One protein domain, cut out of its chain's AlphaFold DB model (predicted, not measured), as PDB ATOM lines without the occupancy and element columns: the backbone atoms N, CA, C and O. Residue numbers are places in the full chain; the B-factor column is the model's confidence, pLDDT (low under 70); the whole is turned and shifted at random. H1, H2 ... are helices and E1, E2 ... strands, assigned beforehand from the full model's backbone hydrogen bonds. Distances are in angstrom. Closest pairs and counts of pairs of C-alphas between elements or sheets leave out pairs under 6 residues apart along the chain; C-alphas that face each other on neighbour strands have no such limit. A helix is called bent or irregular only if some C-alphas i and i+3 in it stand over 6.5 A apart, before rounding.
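Overview. This is residues 23 to 179 of the 258 residues of an uncharacterized protein of Edaphobacter modestus (UniProt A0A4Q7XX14). Three helices run side by side in a row, H7 between the long H1 and the shorter H8, and a small two-strand ribbon of E1 and E2 sits beside residues 23 to 26 of H1. H4, H9 and H10 gather at the ribbon's end of the domain, beyond the last residues of H7 and H8, while the short H2 and H6 lie near the first residues of H7. The 157 printed residues have ten named helices and two named strands, in the order H1 to H4, E1, H5 to H10, E2; the class is mostly helix, and the sheet, in the order E1 - E2, is antiparallel. The whole is compact, with a radius of gyration of the C-alphas of 15.0 A, and spans 40 by 36 by 30 A.

Arrangement. H1, residues 23 to 41, touches the hub H7, residues 120 to 133, at a shallow tilt of 20 degrees, opposite ways; their closest C-alphas, Arg 30 and Ser 133, are 6.0 A apart. H2, residues 46 to 49, is close to H7 but not clearly touching, the closest C-alphas, Val 47 and Thr 122, being 7.4 A apart. H3, residues 62 to 65, and H7 are near each other, with 5 pairs of C-alphas within 10 A. H4, residues 68 to 72, touches H9, residues 159 to 166, with C-alphas 72 and 165 closest at 5.5 A. E1, residues 85 to 88, and E2, residues 175 to 178, are antiparallel neighbours; N 86 and O 177, at 2.9 A, and N 177 and O 86, at 2.8 A, are within hydrogen-bond range. H5, residues 92 to 96, and H8, residues 144 to 153, only just touch, with 3 pairs of C-alphas within 8 A, Ser 93 and Ile 153 closest at 6.2 A. H6, residues 113 to 117, and H7 only just touch, and only at the corner, with C-alphas 115 and 123 closest at 6.2 A. H7 touches H8 the same way at a shallow tilt of 34.9 degrees, only just short of steep; C-alphas 127 and 147 are closest, at 5.4 A. H10, residues 168 to 173, is close to H9 but not clearly touching, with C-alphas 164 and 170 closest at 6.8 A; it is irregular, C-alphas 169 and 172 being 7.6 A apart. Every O i to N i+4 pair is within hydrogen-bond range in H1, H4, H5, H6, H7 and H8; H9 has 3 of 4, H10 has 0 of 2 but 2 of 3 O i to N i+3 pairs, and H2 and H3 are too short for an i+4 pair.

Along the chain. H1 begins at C-alpha 23, (145.297, 170.099, 162.324), and is 27.0 A long. H7 begins at C-alpha 120, (135.178, 200.643, 170.320), and measures 19.8 A; H8 measures 14.1 A. E2 ends at C-alpha 178, (134.515, 174.039, 155.497).

Size, cuts and confidence. The C-alphas farthest apart, Lys 81 and Thr 117, are 43.2 A apart. The printed part has no cut; the links H2 to H3, H4 to E1 and H5 to H6 are long. Residues 43 to 76, 100 to 110 and 156 to 167 hold the 57 residues with pLDDT under 70.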
ATOM      1  N   ALA A  23     144.797 169.079 161.408       83.56
ATOM      2  CA  ALA A  23     145.297 170.099 162.324       83.56
ATOM      3  C   ALA A  23     146.182 171.113 161.582       83.56
ATOM      4  O   ALA A  23     145.948 172.312 161.700       83.56
ATOM      5  N   ASP A  24     147.109 170.639 160.741       83.88
ATOM      6  CA  ASP A  24     147.979 171.515 159.943       83.88
ATOM      7  C   ASP A  24     147.166 172.365 158.957       83.88
ATOM      8  O   ASP A  24     147.418 173.556 158.791       83.88
ATOM      9  N   ALA A  25     146.168 171.759 158.301       88.00
ATOM     10  CA  ALA A  25     145.321 172.456 157.335       88.00
ATOM     11  C   ALA A  25     144.481 173.548 158.013       88.00
ATOM     12  O   ALA A  25     144.406 174.670 157.515       88.00
ATOM     13  N   LEU A  26     143.882 173.234 159.163       86.62
ATOM     14  CA  LEU A  26     143.107 174.190 159.949       86.62
ATOM     15  C   LEU A  26     143.976 175.354 160.430       86.62
ATOM     16  O   LEU A  26     143.571 176.508 160.317       86.62
ATOM     17  N   GLU A  27     145.169 175.056 160.939       82.88
ATOM     18  CA  GLU A  27     146.076 176.073 161.458       82.88
ATOM     19  C   GLU A  27     146.557 177.016 160.353       82.88
ATOM     20  O   GLU A  27     146.509 178.236 160.503       82.88
ATOM     21  N   GLN A  28     146.922 176.476 159.189       83.12
ATOM     22  CA  GLN A  28     147.273 177.310 158.042       83.12
ATOM     23  C   GLN A  28     146.095 178.161 157.560       83.12
ATOM     24  O   GLN A  28     146.272 179.350 157.295       83.12
ATOM     25  N   HIS A  29     144.893 177.583 157.480       87.31
ATOM     26  CA  HIS A  29     143.693 178.334 157.114       87.31
ATOM     27  C   HIS A  29     143.448 179.501 158.078       87.31
ATOM     28  O   HIS A  29     143.177 180.624 157.646       87.31
ATOM     29  N   ARG A  30     143.590 179.256 159.384       84.12
ATOM     30  CA  ARG A  30     143.477 180.296 160.403       84.12
ATOM     31  C   ARG A  30     144.515 181.396 160.197       84.12
ATOM     32  O   ARG A  30     144.144 182.566 160.174       84.12
ATOM     33  N   LEU A  31     145.791 181.044 160.051       81.12
ATOM     34  CA  LEU A  31     146.881 182.013 159.895       81.12
ATOM     35  C   LEU A  31     146.689 182.901 158.660       81.12
ATOM     36  O   LEU A  31     146.865 184.120 158.743       81.12
ATOM     37  N   ASP A  32     146.266 182.312 157.540       85.19
ATOM     38  CA  ASP A  32     145.931 183.040 156.315       85.19
ATOM     39  C   ASP A  32     144.803 184.051 156.561       85.19
ATOM     40  O   ASP A  32     144.888 185.212 156.152       85.19
ATOM     41  N   ARG A  33     143.747 183.632 157.266       87.12
ATOM     42  CA  ARG A  33     142.612 184.502 157.583       87.12
ATOM     43  C   ARG A  33     142.970 185.607 158.562       87.12
ATOM     44  O   ARG A  33     142.572 186.747 158.336       87.12
ATOM     45  N   LEU A  34     143.726 185.299 159.611       82.88
ATOM     46  CA  LEU A  34     144.197 186.297 160.568       82.88
ATOM     47  C   LEU A  34     145.062 187.340 159.873       82.88
ATOM     48  O   LEU A  34     144.819 188.534 160.032       82.88
ATOM     49  N   THR A  35     145.989 186.900 159.024       81.38
ATOM     50  CA  THR A  35     146.824 187.797 158.219       81.38
ATOM     51  C   THR A  35     145.962 188.682 157.321       81.38
ATOM     52  O   THR A  35     146.137 189.895 157.310       81.38
ATOM     53  N   ALA A  36     144.953 188.120 156.645       86.19
ATOM     54  CA  ALA A  36     144.035 188.901 155.821       86.19
ATOM     55  C   ALA A  36     143.232 189.943 156.627       86.19
ATOM     56  O   ALA A  36     142.989 191.043 156.129       86.19
ATOM     57  N   VAL A  37     142.808 189.625 157.856       86.31
ATOM     58  CA  VAL A  37     142.126 190.582 158.744       86.31
ATOM     59  C   VAL A  37     143.082 191.698 159.165       86.31
ATOM     60  O   VAL A  37     142.710 192.868 159.081       86.31
ATOM     61  N   LEU A  38     144.307 191.362 159.566       83.06
ATOM     62  CA  LEU A  38     145.326 192.333 159.972       83.06
ATOM     63  C   LEU A  38     145.711 193.268 158.815       83.06
ATOM     64  O   LEU A  38     145.718 194.487 158.984       83.06
ATOM     65  N   ASP A  39     145.932 192.716 157.620       83.25
ATOM     66  CA  ASP A  39     146.280 193.476 156.417       83.25
ATOM     67  C   ASP A  39     145.165 194.454 156.021       83.25
ATOM     68  O   ASP A  39     145.424 195.623 155.722       83.25
ATOM     69  N   ARG A  40     143.900 194.005 156.053       87.06
ATOM     70  CA  ARG A  40     142.734 194.855 155.737       87.06
ATOM     71  C   ARG A  40     142.578 196.014 156.712       87.06
ATOM     72  O   ARG A  40     142.190 197.104 156.293       87.06
ATOM     73  N   ASN A  41     142.874 195.780 157.988       82.25
ATOM     74  CA  ASN A  41     142.739 196.781 159.043       82.25
ATOM     75  C   ASN A  41     144.010 197.618 159.249       82.25
ATOM     76  O   ASN A  41     143.993 198.537 160.063       82.25
ATOM     77  N   LYS A  42     145.085 197.354 158.486       80.06
ATOM     78  CA  LYS A  42     146.395 198.020 158.620       80.06
ATOM     79  C   LYS A  42     146.894 198.008 160.066       80.06
ATOM     80  O   LYS A  42     147.402 199.010 160.568       80.06
ATOM     81  N   THR A  43     146.692 196.880 160.735       69.88
ATOM     82  CA  THR A  43     146.916 196.750 162.169       69.88
ATOM     83  C   THR A  43     148.400 196.901 162.516       69.88
ATOM     84  O   THR A  43     149.265 196.355 161.829       69.88
ATOM     85  N   THR A  44     148.700 197.640 163.585       65.62
ATOM     86  CA  THR A  44     150.043 197.800 164.165       65.62
ATOM     87  C   THR A  44     150.276 196.776 165.281       65.62
ATOM     88  O   THR A  44     149.346 196.114 165.746       65.62
ATOM     89  N   SER A  45     151.521 196.641 165.746       66.19
ATOM     90  CA  SER A  45     151.866 195.768 166.880       66.19
ATOM     91  C   SER A  45     151.090 196.094 168.165       66.19
ATOM     92  O   SER A  45     150.879 195.212 168.990       66.19
ATOM     93  N   GLU A  46     150.596 197.326 168.299       65.62
ATOM     94  CA  GLU A  46     149.861 197.845 169.461       65.62
ATOM     95  C   GLU A  46     148.585 197.046 169.771       65.62
ATOM     96  O   GLU A  46     148.235 196.860 170.933       65.62
ATOM     97  N   VAL A  47     147.899 196.504 168.756       69.56
ATOM     98  CA  VAL A  47     146.707 195.666 168.991       69.56
ATOM     99  C   VAL A  47     147.071 194.370 169.715       69.56
ATOM    100  O   VAL A  47     146.294 193.897 170.541       69.56
ATOM    101  N   PHE A  48     148.261 193.822 169.464       66.19
ATOM    102  CA  PHE A  48     148.742 192.633 170.169       66.19
ATOM    103  C   PHE A  48     149.198 192.949 171.596       66.19
ATOM    104  O   PHE A  48     149.072 192.096 172.468       66.19
ATOM    105  N   GLU A  49     149.660 194.171 171.861       66.06
ATOM    106  CA  GLU A  49     150.007 194.620 173.217       66.06
ATOM    107  C   GLU A  49     148.765 194.742 174.111       66.06
ATOM    108  O   GLU A  49     148.823 194.407 175.289       66.06
ATOM    109  N   LEU A  50     147.611 195.126 173.549       65.69
ATOM    110  CA  LEU A  50     146.330 195.125 174.274       65.69
ATOM    111  C   LEU A  50     145.868 193.717 174.673       65.69
ATOM    112  O   LEU A  50     145.045 193.572 175.579       65.69
ATOM    113  N   LEU A  51     146.374 192.701 173.974       60.06
ATOM    114  CA  LEU A  51     146.054 191.290 174.171       60.06
ATOM    115  C   LEU A  51     147.041 190.593 175.109       60.06
ATOM    116  O   LEU A  51     146.769 189.472 175.528       60.06
ATOM    117  N   ALA A  52     148.149 191.249 175.469       56.97
ATOM    118  CA  ALA A  52     149.011 190.791 176.544       56.97
ATOM    119  C   ALA A  52     148.266 190.961 177.871       56.97
ATOM    120  O   ALA A  52     147.872 192.059 178.275       56.97
ATOM    121  N   THR A  53     148.019 189.853 178.547       52.97
ATOM    122  CA  THR A  53     147.412 189.853 179.870       52.97
ATOM    123  C   THR A  53     148.385 190.438 180.892       52.97
ATOM    124  O   THR A  53     149.583 190.164 180.860       52.97
ATOM    125  N   GLY A  54     147.875 191.236 181.833       49.59
ATOM    126  CA  GLY A  54     148.630 191.566 183.045       49.59
ATOM    127  C   GLY A  54     148.958 190.308 183.866       49.59
ATOM    128  O   GLY A  54     148.391 189.249 183.613       49.59
ATOM    129  N   ASN A  55     149.841 190.464 184.860       47.09
ATOM    130  CA  ASN A  55     150.557 189.444 185.661       47.09
ATOM    131  C   ASN A  55     149.793 188.208 186.223       47.09
ATOM    132  O   ASN A  55     150.439 187.383 186.860       47.09
ATOM    133  N   ASP A  56     148.480 188.061 186.022       48.72
ATOM    134  CA  ASP A  56     147.638 187.002 186.608       48.72
ATOM    135  C   ASP A  56     147.085 185.973 185.586       48.72
ATOM    136  O   ASP A  56     146.241 185.152 185.944       48.72
ATOM    137  N   SER A  57     147.517 185.992 184.319       48.50
ATOM    138  CA  SER A  57     147.144 184.965 183.321       48.50
ATOM    139  C   SER A  57     148.223 183.892 183.178       48.50
ATOM    140  O   SER A  57     149.409 184.170 183.336       48.50
ATOM    141  N   GLU A  58     147.806 182.658 182.864       50.38
ATOM    142  CA  GLU A  58     148.709 181.549 182.506       50.38
ATOM    143  C   GLU A  58     149.213 181.651 181.048       50.38
ATOM    144  O   GLU A  58     149.992 180.803 180.612       50.38
ATOM    145  N   VAL A  59     148.764 182.662 180.293       49.28
ATOM    146  CA  VAL A  59     149.013 182.852 178.862       49.28
ATOM    147  C   VAL A  59     149.755 184.164 178.622       49.28
ATOM    148  O   VAL A  59     149.218 185.245 178.822       49.28
ATOM    149  N   ASP A  60     150.986 184.076 178.121       45.84
ATOM    150  CA  ASP A  60     151.862 185.245 177.975       45.84
ATOM    151  C   ASP A  60     151.616 186.051 176.680       45.84
ATOM    152  O   ASP A  60     152.191 187.128 176.505       45.84
ATOM    153  N   ASN A  61     150.814 185.553 175.723       51.09
ATOM    154  CA  ASN A  61     150.646 186.206 174.418       51.09
ATOM    155  C   ASN A  61     149.325 185.873 173.678       51.09
ATOM    156  O   ASN A  61     148.644 184.887 173.951       51.09
ATOM    157  N   PHE A  62     148.987 186.701 172.675       51.66
ATOM    158  CA  PHE A  62     147.815 186.537 171.794       51.66
ATOM    159  C   PHE A  62     147.742 185.164 171.113       51.66
ATOM    160  O   PHE A  62     146.644 184.660 170.871       51.66
ATOM    161  N   GLY A  63     148.905 184.577 170.811       51.34
ATOM    162  CA  GLY A  63     149.024 183.242 170.250       51.34
ATOM    163  C   GLY A  63     148.263 182.240 171.095       51.34
ATOM    164  O   GLY A  63     147.398 181.585 170.539       51.34
ATOM    165  N   ASP A  64     148.463 182.213 172.415       53.38
ATOM    166  CA  ASP A  64     147.823 181.201 173.262       53.38
ATOM    167  C   ASP A  64     146.386 181.567 173.683       53.38
ATOM    168  O   ASP A  64     145.588 180.670 173.934       53.38
ATOM    169  N   LEU A  65     145.994 182.851 173.685       52.66
ATOM    170  CA  LEU A  65     144.594 183.270 173.922       52.66
ATOM    171  C   LEU A  65     143.664 182.857 172.776       52.66
ATOM    172  O   LEU A  65     142.469 182.637 172.980       52.66
ATOM    173  N   CYS A  66     144.225 182.795 171.574       55.31
ATOM    174  CA  CYS A  66     143.542 182.553 170.313       55.31
ATOM    175  C   CYS A  66     144.141 181.353 169.568       55.31
ATOM    176  O   CYS A  66     144.001 181.261 168.345       55.31
ATOM    177  N   ASP A  67     144.824 180.444 170.271       60.38
ATOM    178  CA  ASP A  67     145.361 179.236 169.655       60.38
ATOM    179  C   ASP A  67     144.205 178.243 169.493       60.38
ATOM    180  O   ASP A  67     143.779 177.638 170.480       60.38
ATOM    181  N   PRO A  68     143.673 178.040 168.275       55.25
ATOM    182  CA  PRO A  68     142.671 177.017 168.027       55.25
ATOM    183  C   PRO A  68     143.177 175.634 168.428       55.25
ATOM    184  O   PRO A  68     142.386 174.814 168.852       55.25
ATOM    185  N   LEU A  69     144.465 175.316 168.308       54.62
ATOM    186  CA  LEU A  69     144.973 173.976 168.573       54.62
ATOM    187  C   LEU A  69     145.003 173.709 170.078       54.62
ATOM    188  O   LEU A  69     144.461 172.689 170.520       54.62
ATOM    189  N   ALA A  70     145.512 174.655 170.875       57.19
ATOM    190  CA  ALA A  70     145.335 174.629 172.321       57.19
ATOM    191  C   ALA A  70     143.848 174.641 172.691       57.19
ATOM    192  O   ALA A  70     143.447 173.864 173.559       57.19
ATOM    193  N   PHE A  71     143.025 175.461 172.025       55.62
ATOM    194  CA  PHE A  71     141.595 175.618 172.297       55.62
ATOM    195  C   PHE A  71     140.731 174.415 171.928       55.62
ATOM    196  O   PHE A  71     139.728 174.149 172.583       55.62
ATOM    197  N   PHE A  72     141.079 173.700 170.874       55.66
ATOM    198  CA  PHE A  72     140.321 172.562 170.398       55.66
ATOM    199  C   PHE A  72     140.816 171.292 171.071       55.66
ATOM    200  O   PHE A  72     140.026 170.359 171.190       55.66
ATOM    201  N   GLY A  73     142.061 171.268 171.579       52.25
ATOM    202  CA  GLY A  73     142.627 170.157 172.354       52.25
ATOM    203  C   GLY A  73     142.513 168.806 171.646       52.25
ATOM    204  O   GLY A  73     142.676 167.751 172.260       52.25
ATOM    205  N   ASP A  74     142.188 168.829 170.353       57.50
ATOM    206  CA  ASP A  74     141.713 167.672 169.636       57.50
ATOM    207  C   ASP A  74     142.878 167.075 168.867       57.50
ATOM    208  O   ASP A  74     143.052 167.258 167.661       57.50
ATOM    209  N   VAL A  75     143.679 166.307 169.601       60.56
ATOM    210  CA  VAL A  75     144.717 165.435 169.041       60.56
ATOM    211  C   VAL A  75     144.178 164.484 167.964       60.56
ATOM    212  O   VAL A  75     144.982 163.889 167.245       60.56
ATOM    213  N   SER A  76     142.855 164.316 167.806       69.50
ATOM    214  CA  SER A  76     142.301 163.530 166.701       69.50
ATOM    215  C   SER A  76     142.510 164.197 165.342       69.50
ATOM    216  O   SER A  76     142.804 163.482 164.385       69.50
ATOM    217  N   LEU A  77     142.479 165.534 165.244       77.31
ATOM    218  CA  LEU A  77     142.727 166.230 163.974       77.31
ATOM    219  C   LEU A  77     144.161 166.008 163.480       77.31
ATOM    220  O   LEU A  77     144.378 165.857 162.280       77.31
ATOM    221  N   GLY A  78     145.118 165.872 164.402       79.88
ATOM    222  CA  GLY A  78     146.503 165.497 164.094       79.88
ATOM    223  C   GLY A  78     146.675 164.047 163.611       79.88
ATOM    224  O   GLY A  78     147.762 163.654 163.201       79.88
ATOM    225  N   ARG A  79     145.621 163.220 163.653       80.69
ATOM    226  CA  ARG A  79     145.623 161.830 163.150       80.69
ATOM    227  C   ARG A  79     144.832 161.662 161.855       80.69
ATOM    228  O   ARG A  79     144.878 160.592 161.248       80.69
ATOM    229  N   ILE A  80     144.097 162.691 161.440       85.19
ATOM    230  CA  ILE A  80     143.287 162.692 160.223       85.19
ATOM    231  C   ILE A  80     144.086 163.401 159.134       85.19
ATOM    232  O   ILE A  80     144.717 164.421 159.393       85.19
ATOM    233  N   LYS A  81     144.076 162.863 157.913       88.12
ATOM    234  CA  LYS A  81     144.729 163.506 156.764       88.12
ATOM    235  C   LYS A  81     144.089 164.855 156.460       88.12
ATOM    236  O   LYS A  81     142.874 164.969 156.568       88.12
ATOM    237  N   ALA A  82     144.896 165.805 155.993       86.94
ATOM    238  CA  ALA A  82     144.401 167.069 155.464       86.94
ATOM    239  C   ALA A  82     143.272 166.860 154.435       86.94
ATOM    240  O   ALA A  82     143.280 165.911 153.643       86.94
ATOM    241  N   GLY A  83     142.299 167.758 154.475       88.00
ATOM    242  CA  GLY A  83     141.026 167.669 153.782       88.00
ATOM    243  C   GLY A  83     140.252 168.972 153.950       88.00
ATOM    244  O   GLY A  83     140.784 169.963 154.447       88.00
ATOM    245  N   ARG A  84     138.993 168.973 153.509       90.25
ATOM    246  CA  ARG A  84     138.202 170.201 153.342       90.25
ATOM    247  C   ARG A  84     137.153 170.433 154.419       90.25
ATOM    248  O   ARG A  84     136.557 171.493 154.439       90.25
ATOM    249  N   THR A  85     136.950 169.487 155.328       89.81
ATOM    250  CA  THR A  85     135.962 169.641 156.400       89.81
ATOM    251  C   THR A  85     136.593 169.244 157.723       89.81
ATOM    252  O   THR A  85     137.069 168.117 157.873       89.81
ATOM    253  N   ALA A  86     136.592 170.162 158.689       85.19
ATOM    254  CA  ALA A  86     137.007 169.907 160.065       85.19
ATOM    255  C   ALA A  86     135.784 169.913 160.989       85.19
ATOM    256  O   ALA A  86     134.894 170.746 160.844       85.19
ATOM    257  N   LEU A  87     135.736 168.996 161.957       82.06
ATOM    258  CA  LEU A  87     134.691 168.969 162.984       82.06
ATOM    259  C   LEU A  87     135.246 169.530 164.289       82.06
ATOM    260  O   LEU A  87     135.849 168.797 165.076       82.06
ATOM    261  N   LEU A  88     135.039 170.823 164.516       80.94
ATOM    262  CA  LEU A  88     135.571 171.514 165.687       80.94
ATOM    263  C   LEU A  88     134.591 171.457 166.863       80.94
ATOM    264  O   LEU A  88     133.378 171.403 166.653       80.94
ATOM    265  N   PRO A  89     135.082 171.490 168.111       77.88
ATOM    266  CA  PRO A  89     134.261 171.789 169.276       77.88
ATOM    267  C   PRO A  89     133.391 173.054 169.098       77.88
ATOM    268  O   PRO A  89     133.740 173.966 168.331       77.88
ATOM    269  N   PRO A  90     132.250 173.133 169.805       80.00
ATOM    270  CA  PRO A  90     131.463 174.358 169.857       80.00
ATOM    271  C   PRO A  90     132.261 175.505 170.482       80.00
ATOM    272  O   PRO A  90     133.101 175.295 171.360       80.00
ATOM    273  N   VAL A  91     131.950 176.730 170.061       81.00
ATOM    274  CA  VAL A  91     132.454 177.940 170.719       81.00
ATOM    275  C   VAL A  91     131.613 178.184 171.981       81.00
ATOM    276  O   VAL A  91     130.385 178.078 171.902       81.00
ATOM    277  N   PRO A  92     132.207 178.500 173.143       77.12
ATOM    278  CA  PRO A  92     131.469 178.711 174.380       77.12
ATOM    279  C   PRO A  92     130.366 179.774 174.251       77.12
ATOM    280  O   PRO A  92     129.278 179.568 174.785       77.12
ATOM    281  N   SER A  93     130.579 180.841 173.470       74.50
ATOM    282  CA  SER A  93     129.525 181.824 173.159       74.50
ATOM    283  C   SER A  93     128.327 181.201 172.434       74.50
ATOM    284  O   SER A  93     127.189 181.445 172.824       74.50
ATOM    285  N   SER A  94     128.560 180.321 171.456       76.38
ATOM    286  CA  SER A  94     127.484 179.634 170.721       76.38
ATOM    287  C   SER A  94     126.660 178.678 171.596       76.38
ATOM    288  O   SER A  94     125.482 178.448 171.325       76.38
ATOM    289  N   LEU A  95     127.265 178.117 172.649       77.00
ATOM    290  CA  LEU A  95     126.552 177.312 173.644       77.00
ATOM    291  C   LEU A  95     125.749 178.196 174.593       77.00
ATOM    292  O   LEU A  95     124.583 177.901 174.853       77.00
ATOM    293  N   ALA A  96     126.350 179.301 175.045       72.94
ATOM    294  CA  ALA A  96     125.679 180.287 175.875       72.94
ATOM    295  C   ALA A  96     124.412 180.813 175.176       72.94
ATOM    296  O   ALA A  96     123.338 180.779 175.762       72.94
ATOM    297  N   ASP A  97     124.479 181.177 173.896       73.69
ATOM    298  CA  ASP A  97     123.312 181.672 173.146       73.69
ATOM    299  C   ASP A  97     122.178 180.641 173.005       73.69
ATOM    300  O   ASP A  97     121.020 181.004 172.806       73.69
ATOM    301  N   ARG A  98     122.490 179.348 173.137       73.50
ATOM    302  CA  ARG A  98     121.506 178.253 173.148       73.50
ATOM    303  C   ARG A  98     121.015 177.909 174.555       73.50
ATOM    304  O   ARG A  98     120.273 176.942 174.708       73.50
ATOM    305  N   GLU A  99     121.456 178.655 175.566       73.06
ATOM    306  CA  GLU A  99     121.250 178.377 176.991       73.06
ATOM    307  C   GLU A  99     121.763 176.984 177.402       73.06
ATOM    308  O   GLU A  99     121.282 176.356 178.347       73.06
ATOM    309  N   VAL A 100     122.772 176.491 176.680       69.94
ATOM    310  CA  VAL A 100     123.391 175.187 176.896       69.94
ATOM    311  C   VAL A 100     124.696 175.381 177.654       69.94
ATOM    312  O   VAL A 100     125.591 176.086 177.210       69.94
ATOM    313  N   GLY A 101     124.827 174.691 178.785       63.47
ATOM    314  CA  GLY A 101     125.984 174.773 179.671       63.47
ATOM    315  C   GLY A 101     125.715 175.685 180.869       63.47
ATOM    316  O   GLY A 101     125.176 176.784 180.758       63.47
ATOM    317  N   GLY A 102     126.001 175.144 182.054       66.31
ATOM    318  CA  GLY A 102     125.600 175.728 183.333       66.31
ATOM    319  C   GLY A 102     126.345 177.015 183.684       66.31
ATOM    320  O   GLY A 102     127.098 177.553 182.879       66.31
ATOM    321  N   ALA A 103     126.175 177.475 184.928       62.50
ATOM    322  CA  ALA A 103     126.687 178.746 185.464       62.50
ATOM    323  C   ALA A 103     128.156 179.079 185.119       62.50
ATOM    324  O   ALA A 103     128.506 180.249 185.045       62.50
ATOM    325  N   ALA A 104     128.999 178.076 184.860       60.53
ATOM    326  CA  ALA A 104     130.389 178.257 184.451       60.53
ATOM    327  C   ALA A 104     130.580 178.919 183.071       60.53
ATOM    328  O   ALA A 104     131.635 179.487 182.846       60.53
ATOM    329  N   LEU A 105     129.604 178.868 182.150       60.72
ATOM    330  CA  LEU A 105     129.631 179.662 180.902       60.72
ATOM    331  C   LEU A 105     129.192 181.119 181.112       60.72
ATOM    332  O   LEU A 105     129.307 181.942 180.208       60.72
ATOM    333  N   TRP A 106     128.668 181.418 182.301       59.69
ATOM    334  CA  TRP A 106     128.014 182.675 182.658       59.69
ATOM    335  C   TRP A 106     128.746 183.425 183.777       59.69
ATOM    336  O   TRP A 106     128.309 184.503 184.174       59.69
ATOM    337  N   SER A 107     129.824 182.846 184.316       56.78
ATOM    338  CA  SER A 107     130.681 183.474 185.323       56.78
ATOM    339  C   SER A 107     131.480 184.635 184.729       56.78
ATOM    340  O   SER A 107     131.721 184.659 183.526       56.78
ATOM    341  N   GLU A 108     131.881 185.588 185.579       56.38
ATOM    342  CA  GLU A 108     132.554 186.829 185.176       56.38
ATOM    343  C   GLU A 108     133.671 186.606 184.150       56.38
ATOM    344  O   GLU A 108     134.623 185.856 184.366       56.38
ATOM    345  N   PHE A 109     133.538 187.304 183.025       63.38
ATOM    346  CA  PHE A 109     134.469 187.229 181.916       63.38
ATOM    347  C   PHE A 109     135.682 188.110 182.214       63.38
ATOM    348  O   PHE A 109     135.582 189.341 182.251       63.38
ATOM    349  N   ALA A 110     136.839 187.488 182.428       66.44
ATOM    350  CA  ALA A 110     138.092 188.212 182.572       66.44
ATOM    351  C   ALA A 110     138.518 188.753 181.199       66.44
ATOM    352  O   ALA A 110     139.131 188.055 180.396       66.44
ATOM    353  N   VAL A 111     138.157 190.005 180.916       72.38
ATOM    354  CA  VAL A 111     138.690 190.754 179.775       72.38
ATOM    355  C   VAL A 111     139.864 191.607 180.266       72.38
ATOM    356  O   VAL A 111     139.674 192.352 181.231       72.38
ATOM    357  N   PRO A 112     141.048 191.544 179.628       72.81
ATOM    358  CA  PRO A 112     142.185 192.400 179.960       72.81
ATOM    359  C   PRO A 112     141.825 193.890 180.023       72.81
ATOM    360  O   PRO A 112     141.073 194.398 179.187       72.81
ATOM    361  N   ASP A 113     142.398 194.614 180.989       74.44
ATOM    362  CA  ASP A 113     142.121 196.044 181.193       74.44
ATOM    363  C   ASP A 113     142.450 196.911 179.975       74.44
ATOM    364  O   ASP A 113     141.712 197.855 179.675       74.44
ATOM    365  N   GLY A 114     143.501 196.555 179.230       74.94
ATOM    366  CA  GLY A 114     143.844 197.207 177.964       74.94
ATOM    367  C   GLY A 114     142.681 197.165 176.970       74.94
ATOM    368  O   GLY A 114     142.290 198.192 176.425       74.94
ATOM    369  N   ILE A 115     142.035 196.008 176.812       78.69
ATOM    370  CA  ILE A 115     140.862 195.849 175.939       78.69
ATOM    371  C   ILE A 115     139.647 196.584 176.521       78.69
ATOM    372  O   ILE A 115     138.912 197.246 175.788       78.69
ATOM    373  N   ARG A 116     139.439 196.525 177.845       79.75
ATOM    374  CA  ARG A 116     138.318 197.216 178.513       79.75
ATOM    375  C   ARG A 116     138.362 198.732 178.349       79.75
ATOM    376  O   ARG A 116     137.301 199.356 178.373       79.75
ATOM    377  N   THR A 117     139.546 199.310 178.189       83.69
ATOM    378  CA  THR A 117     139.762 200.761 178.065       83.69
ATOM    379  C   THR A 117     140.033 201.225 176.634       83.69
ATOM    380  O   THR A 117     139.955 202.423 176.368       83.69
ATOM    381  N   ALA A 118     140.277 200.301 175.701       85.19
ATOM    382  CA  ALA A 118     140.482 200.602 174.290       85.19
ATOM    383  C   ALA A 118     139.224 201.168 173.610       85.19
ATOM    384  O   ALA A 118     138.095 200.934 174.050       85.19
ATOM    385  N   GLU A 119     139.419 201.871 172.493       90.00
ATOM    386  CA  GLU A 119     138.338 202.402 171.658       90.00
ATOM    387  C   GLU A 119     137.440 201.291 171.087       90.00
ATOM    388  O   GLU A 119     137.879 200.160 170.872       90.00
ATOM    389  N   ASP A 120     136.175 201.612 170.803       90.00
ATOM    390  CA  ASP A 120     135.178 200.643 170.320       90.00
ATOM    391  C   ASP A 120     135.613 199.920 169.040       90.00
ATOM    392  O   ASP A 120     135.419 198.712 168.917       90.00
ATOM    393  N   ALA A 121     136.252 200.638 168.111       89.00
ATOM    394  CA  ALA A 121     136.780 200.058 166.880       89.00
ATOM    395  C   ALA A 121     137.868 199.009 167.163       89.00
ATOM    396  O   ALA A 121     137.881 197.942 166.549       89.00
ATOM    397  N   THR A 122     138.740 199.280 168.133       87.69
ATOM    398  CA  THR A 122     139.792 198.356 168.563       87.69
ATOM    399  C   THR A 122     139.203 197.125 169.240       87.69
ATOM    400  O   THR A 122     139.615 196.006 168.944       87.69
ATOM    401  N   VAL A 123     138.191 197.299 170.091       88.00
ATOM    402  CA  VAL A 123     137.485 196.176 170.725       88.00
ATOM    403  C   VAL A 123     136.782 195.302 169.680       88.00
ATOM    404  O   VAL A 123     136.876 194.077 169.744       88.00
ATOM    405  N   ALA A 124     136.123 195.904 168.687       89.88
ATOM    406  CA  ALA A 124     135.485 195.171 167.595       89.88
ATOM    407  C   ALA A 124     136.506 194.417 166.722       89.88
ATOM    408  O   ALA A 124     136.269 193.269 166.334       89.88
ATOM    409  N   LEU A 125     137.665 195.028 166.448       87.94
ATOM    410  CA  LEU A 125     138.771 194.380 165.740       87.94
ATOM    411  C   LEU A 125     139.297 193.175 166.522       87.94
ATOM    412  O   LEU A 125     139.428 192.091 165.957       87.94
ATOM    413  N   VAL A 126     139.544 193.332 167.823       85.38
ATOM    414  CA  VAL A 126     139.972 192.228 168.686       85.38
ATOM    415  C   VAL A 126     138.940 191.101 168.679       85.38
ATOM    416  O   VAL A 126     139.308 189.952 168.464       85.38
ATOM    417  N   ALA A 127     137.650 191.404 168.836       87.88
ATOM    418  CA  ALA A 127     136.604 190.384 168.788       87.88
ATOM    419  C   ALA A 127     136.573 189.653 167.433       87.88
ATOM    420  O   ALA A 127     136.415 188.435 167.391       87.88
ATOM    421  N   THR A 128     136.811 190.372 166.330       89.38
ATOM    422  CA  THR A 128     136.948 189.782 164.986       89.38
ATOM    423  C   THR A 128     138.151 188.842 164.897       89.38
ATOM    424  O   THR A 128     138.048 187.769 164.306       89.38
ATOM    425  N   LEU A 129     139.294 189.220 165.477       85.62
ATOM    426  CA  LEU A 129     140.500 188.388 165.507       85.62
ATOM    427  C   LEU A 129     140.293 187.121 166.350       85.62
ATOM    428  O   LEU A 129     140.684 186.036 165.918       85.62
ATOM    429  N   VAL A 130     139.623 187.234 167.499       83.25
ATOM    430  CA  VAL A 130     139.245 186.089 168.347       83.25
ATOM    431  C   VAL A 130     138.310 185.145 167.580       83.25
ATOM    432  O   VAL A 130     138.588 183.953 167.475       83.25
ATOM    433  N   ALA A 131     137.251 185.667 166.955       87.38
ATOM    434  CA  ALA A 131     136.313 184.858 166.172       87.38
ATOM    435  C   ALA A 131     136.981 184.176 164.971       87.38
ATOM    436  O   ALA A 131     136.816 182.976 164.749       87.38
ATOM    437  N   THR A 132     137.824 184.916 164.247       87.12
ATOM    438  CA  THR A 132     138.624 184.375 163.139       87.12
ATOM    439  C   THR A 132     139.525 183.241 163.618       87.12
ATOM    440  O   THR A 132     139.669 182.234 162.928       87.12
ATOM    441  N   SER A 133     140.089 183.368 164.820       81.56
ATOM    442  CA  SER A 133     140.945 182.339 165.402       81.56
ATOM    443  C   SER A 133     140.194 181.043 165.701       81.56
ATOM    444  O   SER A 133     140.726 179.963 165.459       81.56
ATOM    445  N   PHE A 134     138.930 181.132 166.121       81.31
ATOM    446  CA  PHE A 134     138.059 179.969 166.334       81.31
ATOM    447  C   PHE A 134     137.355 179.454 165.076       81.31
ATOM    448  O   PHE A 134     136.522 178.541 165.180       81.31
ATOM    449  N   CYS A 135     137.670 180.019 163.904       84.31
ATOM    450  CA  CYS A 135     136.920 179.790 162.670       84.31
ATOM    451  C   CYS A 135     135.406 179.951 162.912       84.31
ATOM    452  O   CYS A 135     134.602 179.092 162.547       84.31
ATOM    453  N   ASP A 136     135.026 180.993 163.651       87.06
ATOM    454  CA  ASP A 136     133.640 181.327 163.955       87.06
ATOM    455  C   ASP A 136     133.143 182.396 162.981       87.06
ATOM    456  O   ASP A 136     133.294 183.595 163.213       87.06
ATOM    457  N   ASP A 137     132.596 181.937 161.856       82.25
ATOM    458  CA  ASP A 137     132.090 182.803 160.785       82.25
ATOM    459  C   ASP A 137     130.729 183.427 161.099       82.25
ATOM    460  O   ASP A 137     130.329 184.394 160.449       82.25
ATOM    461  N   ASP A 138     130.030 182.894 162.099       84.81
ATOM    462  CA  ASP A 138     128.701 183.358 162.490       84.81
ATOM    463  C   ASP A 138     128.773 184.587 163.411       84.81
ATOM    464  O   ASP A 138     127.798 185.334 163.540       84.81
ATOM    465  N   PHE A 139     129.923 184.830 164.049       87.88
ATOM    466  CA  PHE A 139     130.097 185.988 164.913       87.88
ATOM    467  C   PHE A 139     130.335 187.269 164.109       87.88
ATOM    468  O   PHE A 139     131.325 187.422 163.392       87.88
ATOM    469  N   VAL A 140     129.454 188.247 164.314       85.94
ATOM    470  CA  VAL A 140     129.588 189.600 163.769       85.94
ATOM    471  C   VAL A 140     129.637 190.588 164.935       85.94
ATOM    472  O   VAL A 140     128.667 190.659 165.693       85.94
ATOM    473  N   PRO A 141     130.716 191.380 165.092       84.56
ATOM    474  CA  PRO A 141     130.754 192.442 166.093       84.56
ATOM    475  C   PRO A 141     129.628 193.456 165.844       84.56
ATOM    476  O   PRO A 141     129.569 194.071 164.780       84.56
ATOM    477  N   GLN A 142     128.730 193.627 166.817       84.38
ATOM    478  CA  GLN A 142     127.608 194.577 166.732       84.38
ATOM    479  C   GLN A 142     127.853 195.814 167.592       84.38
ATOM    480  O   GLN A 142     127.850 196.939 167.099       84.38
ATOM    481  N   ASP A 143     128.088 195.592 168.885       89.62
ATOM    482  CA  ASP A 143     128.354 196.634 169.866       89.62
ATOM    483  C   ASP A 143     129.534 196.252 170.773       89.62
ATOM    484  O   ASP A 143     130.025 195.112 170.775       89.62
ATOM    485  N   ARG A 144     130.002 197.230 171.554       89.94
ATOM    486  CA  ARG A 144     131.118 197.062 172.488       89.94
ATOM    487  C   ARG A 144     130.852 195.966 173.522       89.94
ATOM    488  O   ARG A 144     131.748 195.178 173.806       89.94
ATOM    489  N   SER A 145     129.652 195.911 174.099       86.56
ATOM    490  CA  SER A 145     129.309 194.958 175.162       86.56
ATOM    491  C   SER A 145     129.337 193.522 174.647       86.56
ATOM    492  O   SER A 145     129.963 192.659 175.262       86.56
ATOM    493  N   THR A 146     128.742 193.291 173.481       86.31
ATOM    494  CA  THR A 146     128.738 192.010 172.776       86.31
ATOM    495  C   THR A 146     130.159 191.586 172.406       86.31
ATOM    496  O   THR A 146     130.533 190.434 172.618       86.31
ATOM    497  N   SER A 147     130.989 192.525 171.943       88.56
ATOM    498  CA  SER A 147     132.396 192.270 171.606       88.56
ATOM    499  C   SER A 147     133.226 191.895 172.838       88.56
ATOM    500  O   SER A 147     133.916 190.878 172.826       88.56
ATOM    501  N   LEU A 148     133.114 192.652 173.935       84.94
ATOM    502  CA  LEU A 148     133.797 192.346 175.201       84.94
ATOM    503  C   LEU A 148     133.351 190.997 175.773       84.94
ATOM    504  O   LEU A 148     134.183 190.212 176.224       84.94
ATOM    505  N   ARG A 149     132.046 190.710 175.721       82.25
ATOM    506  CA  ARG A 149     131.495 189.422 176.152       82.25
ATOM    507  C   ARG A 149     132.061 188.276 175.318       82.25
ATOM    508  O   ARG A 149     132.485 187.280 175.893       82.25
ATOM    509  N   TYR A 150     132.101 188.421 173.995       85.06
ATOM    510  CA  TYR A 150     132.654 187.400 173.110       85.06
ATOM    511  C   TYR A 150     134.135 187.135 173.406       85.06
ATOM    512  O   TYR A 150     134.525 185.981 173.563       85.06
ATOM    513  N   ILE A 151     134.938 188.195 173.552       81.50
ATOM    514  CA  ILE A 151     136.367 188.099 173.887       81.50
ATOM    515  C   ILE A 151     136.566 187.348 175.206       81.50
ATOM    516  O   ILE A 151     137.368 186.422 175.279       81.50
ATOM    517  N   GLY A 152     135.831 187.727 176.252       78.50
ATOM    518  CA  GLY A 152     136.040 187.156 177.579       78.50
ATOM    519  C   GLY A 152     135.494 185.731 177.748       78.50
ATOM    520  O   GLY A 152     136.092 184.937 178.471       78.50
ATOM    521  N   ILE A 153     134.400 185.377 177.061       77.38
ATOM    522  CA  ILE A 153     133.861 184.004 177.044       77.38
ATOM    523  C   ILE A 153     134.797 183.051 176.299       77.38
ATOM    524  O   ILE A 153     135.009 181.916 176.727       77.38
ATOM    525  N   ASN A 154     135.355 183.508 175.178       77.44
ATOM    526  CA  ASN A 154     136.131 182.674 174.269       77.44
ATOM    527  C   ASN A 154     137.637 182.727 174.556       77.44
ATOM    528  O   ASN A 154     138.456 182.596 173.656       77.44
ATOM    529  N   SER A 155     138.008 182.869 175.827       72.06
ATOM    530  CA  SER A 155     139.398 182.752 176.260       72.06
ATOM    531  C   SER A 155     139.810 181.284 176.417       72.06
ATOM    532  O   SER A 155     139.062 180.452 176.946       72.06
ATOM    533  N   VAL A 156     141.029 180.948 175.987       64.62
ATOM    534  CA  VAL A 156     141.630 179.620 176.196       64.62
ATOM    535  C   VAL A 156     141.767 179.276 177.681       64.62
ATOM    536  O   VAL A 156     141.597 178.103 178.029       64.62
ATOM    537  N   ASP A 157     141.978 180.281 178.529       65.44
ATOM    538  CA  ASP A 157     142.087 180.151 179.988       65.44
ATOM    539  C   ASP A 157     140.736 179.997 180.683       65.44
ATOM    540  O   ASP A 157     140.668 179.593 181.847       65.44
ATOM    541  N   HIS A 158     139.640 180.276 179.976       69.94
ATOM    542  CA  HIS A 158     138.315 180.153 180.553       69.94
ATOM    543  C   HIS A 158     138.060 178.688 180.974       69.94
ATOM    544  O   HIS A 158     138.231 177.771 180.160       69.94
ATOM    545  N   PRO A 159     137.608 178.416 182.216       68.25
ATOM    546  CA  PRO A 159     137.429 177.050 182.711       68.25
ATOM    547  C   PRO A 159     136.525 176.185 181.824       68.25
ATOM    548  O   PRO A 159     136.771 174.989 181.657       68.25
ATOM    549  N   ALA A 160     135.506 176.791 181.205       68.81
ATOM    550  CA  ALA A 160     134.643 176.082 180.267       68.81
ATOM    551  C   ALA A 160     135.416 175.566 179.045       68.81
ATOM    552  O   ALA A 160     135.179 174.442 178.616       68.81
ATOM    553  N   SER A 161     136.397 176.316 178.539       68.00
ATOM    554  CA  SER A 161     137.218 175.924 177.392       68.00
ATOM    555  C   SER A 161     138.000 174.633 177.669       68.00
ATOM    556  O   SER A 161     138.023 173.738 176.825       68.00
ATOM    557  N   LYS A 162     138.554 174.465 178.883       66.94
ATOM    558  CA  LYS A 162     139.227 173.217 179.314       66.94
ATOM    559  C   LYS A 162     138.258 172.012 179.339       66.94
ATOM    560  O   LYS A 162     138.629 170.903 178.946       66.94
ATOM    561  N   VAL A 163     137.001 172.217 179.745       68.38
ATOM    562  CA  VAL A 163     135.959 171.167 179.769       68.38
ATOM    563  C   VAL A 163     135.462 170.811 178.363       68.38
ATOM    564  O   VAL A 163     135.244 169.634 178.071       68.38
ATOM    565  N   LEU A 164     135.300 171.801 177.480       67.44
ATOM    566  CA  LEU A 164     134.835 171.589 176.104       67.44
ATOM    567  C   LEU A 164     135.796 170.706 175.294       67.44
ATOM    568  O   LEU A 164     135.343 169.865 174.522       67.44
ATOM    569  N   ARG A 165     137.108 170.849 175.515       63.69
ATOM    570  CA  ARG A 165     138.165 170.064 174.843       63.69
ATOM    571  C   ARG A 165     138.225 168.608 175.278       63.69
ATOM    572  O   ARG A 165     138.497 167.720 174.478       63.69
ATOM    573  N   SER A 166     138.045 168.374 176.574       64.56
ATOM    574  CA  SER A 166     138.333 167.083 177.206       64.56
ATOM    575  C   SER A 166     137.122 166.153 177.273       64.56
ATOM    576  O   SER A 166     137.281 164.956 177.509       64.56
ATOM    577  N   SER A 167     135.915 166.682 177.060       68.19
ATOM    578  CA  SER A 167     134.671 165.944 177.251       68.19
ATOM    579  C   SER A 167     133.993 165.559 175.938       68.19
ATOM    580  O   SER A 167     133.832 166.367 175.026       68.19
ATOM    581  N   THR A 168     133.506 164.322 175.867       71.69
ATOM    582  CA  THR A 168     132.727 163.811 174.729       71.69
ATOM    583  C   THR A 168     131.263 164.248 174.752       71.69
ATOM    584  O   THR A 168     130.572 164.076 173.752       71.69
ATOM    585  N   ILE A 169     130.781 164.853 175.845       72.88
ATOM    586  CA  ILE A 169     129.377 165.288 175.981       72.88
ATOM    587  C   ILE A 169     128.974 166.361 174.958       72.88
ATOM    588  O   ILE A 169     127.791 166.591 174.735       72.88
ATOM    589  N   TRP A 170     129.954 167.008 174.325       75.56
ATOM    590  CA  TRP A 170     129.755 168.079 173.347       75.56
ATOM    591  C   TRP A 170     129.804 167.596 171.893       75.56
ATOM    592  O   TRP A 170     129.812 168.421 170.983       75.56
ATOM    593  N   GLN A 171     129.851 166.278 171.651       76.25
ATOM    594  CA  GLN A 171     129.929 165.712 170.298       76.25
ATOM    595  C   GLN A 171     128.783 166.180 169.391       76.25
ATOM    596  O   GLN A 171     129.047 166.579 168.259       76.25
ATOM    597  N   ASP A 172     127.555 166.233 169.910       80.75
ATOM    598  CA  ASP A 172     126.367 166.668 169.156       80.75
ATOM    599  C   ASP A 172     126.355 168.177 168.848       80.75
ATOM    600  O   ASP A 172     125.577 168.645 168.021       80.75
ATOM    601  N   TYR A 173     127.231 168.944 169.502       80.69
ATOM    602  CA  TYR A 173     127.380 170.389 169.316       80.69
ATOM    603  C   TYR A 173     128.628 170.750 168.502       80.69
ATOM    604  O   TYR A 173     128.953 171.930 168.368       80.69
ATOM    605  N   ARG A 174     129.347 169.759 167.957       82.06
ATOM    606  CA  ARG A 174     130.489 170.023 167.078       82.06
ATOM    607  C   ARG A 174     130.047 170.757 165.817       82.06
ATOM    608  O   ARG A 174     128.985 170.499 165.256       82.06
ATOM    609  N   ARG A 175     130.901 171.668 165.365       85.38
ATOM    610  CA  ARG A 175     130.664 172.532 164.213       85.38
ATOM    611  C   ARG A 175     131.446 171.999 163.011       85.38
ATOM    612  O   ARG A 175     132.668 171.858 163.119       85.38
ATOM    613  N   PRO A 176     130.782 171.691 161.885       86.94
ATOM    614  CA  PRO A 176     131.474 171.443 160.632       86.94
ATOM    615  C   PRO A 176     131.980 172.770 160.070       86.94
ATOM    616  O   PRO A 176     131.194 173.676 159.810       86.94
ATOM    617  N   ILE A 177     133.292 172.873 159.895       86.81
ATOM    618  CA  ILE A 177     133.945 174.010 159.255       86.81
ATOM    619  C   ILE A 177     134.466 173.554 157.901       86.81
ATOM    620  O   ILE A 177     135.252 172.606 157.819       86.81
ATOM    621  N   GLU A 178     134.025 174.240 156.853       90.25
ATOM    622  CA  GLU A 178     134.515 174.039 155.497       90.25
ATOM    623  C   GLU A 178     135.789 174.857 155.278       90.25
ATOM    624  O   GLU A 178     135.835 176.065 155.500       90.25
ATOM    625  N   LEU A 179     136.830 174.177 154.819       89.19
ATOM    626  CA  LEU A 179     138.143 174.713 154.513       89.19
ATOM    627  C   LEU A 179     138.376 174.627 152.995       89.19
ATOM    628  O   LEU A 179     137.935 173.671 152.335       89.19
TER     629      LEU A 179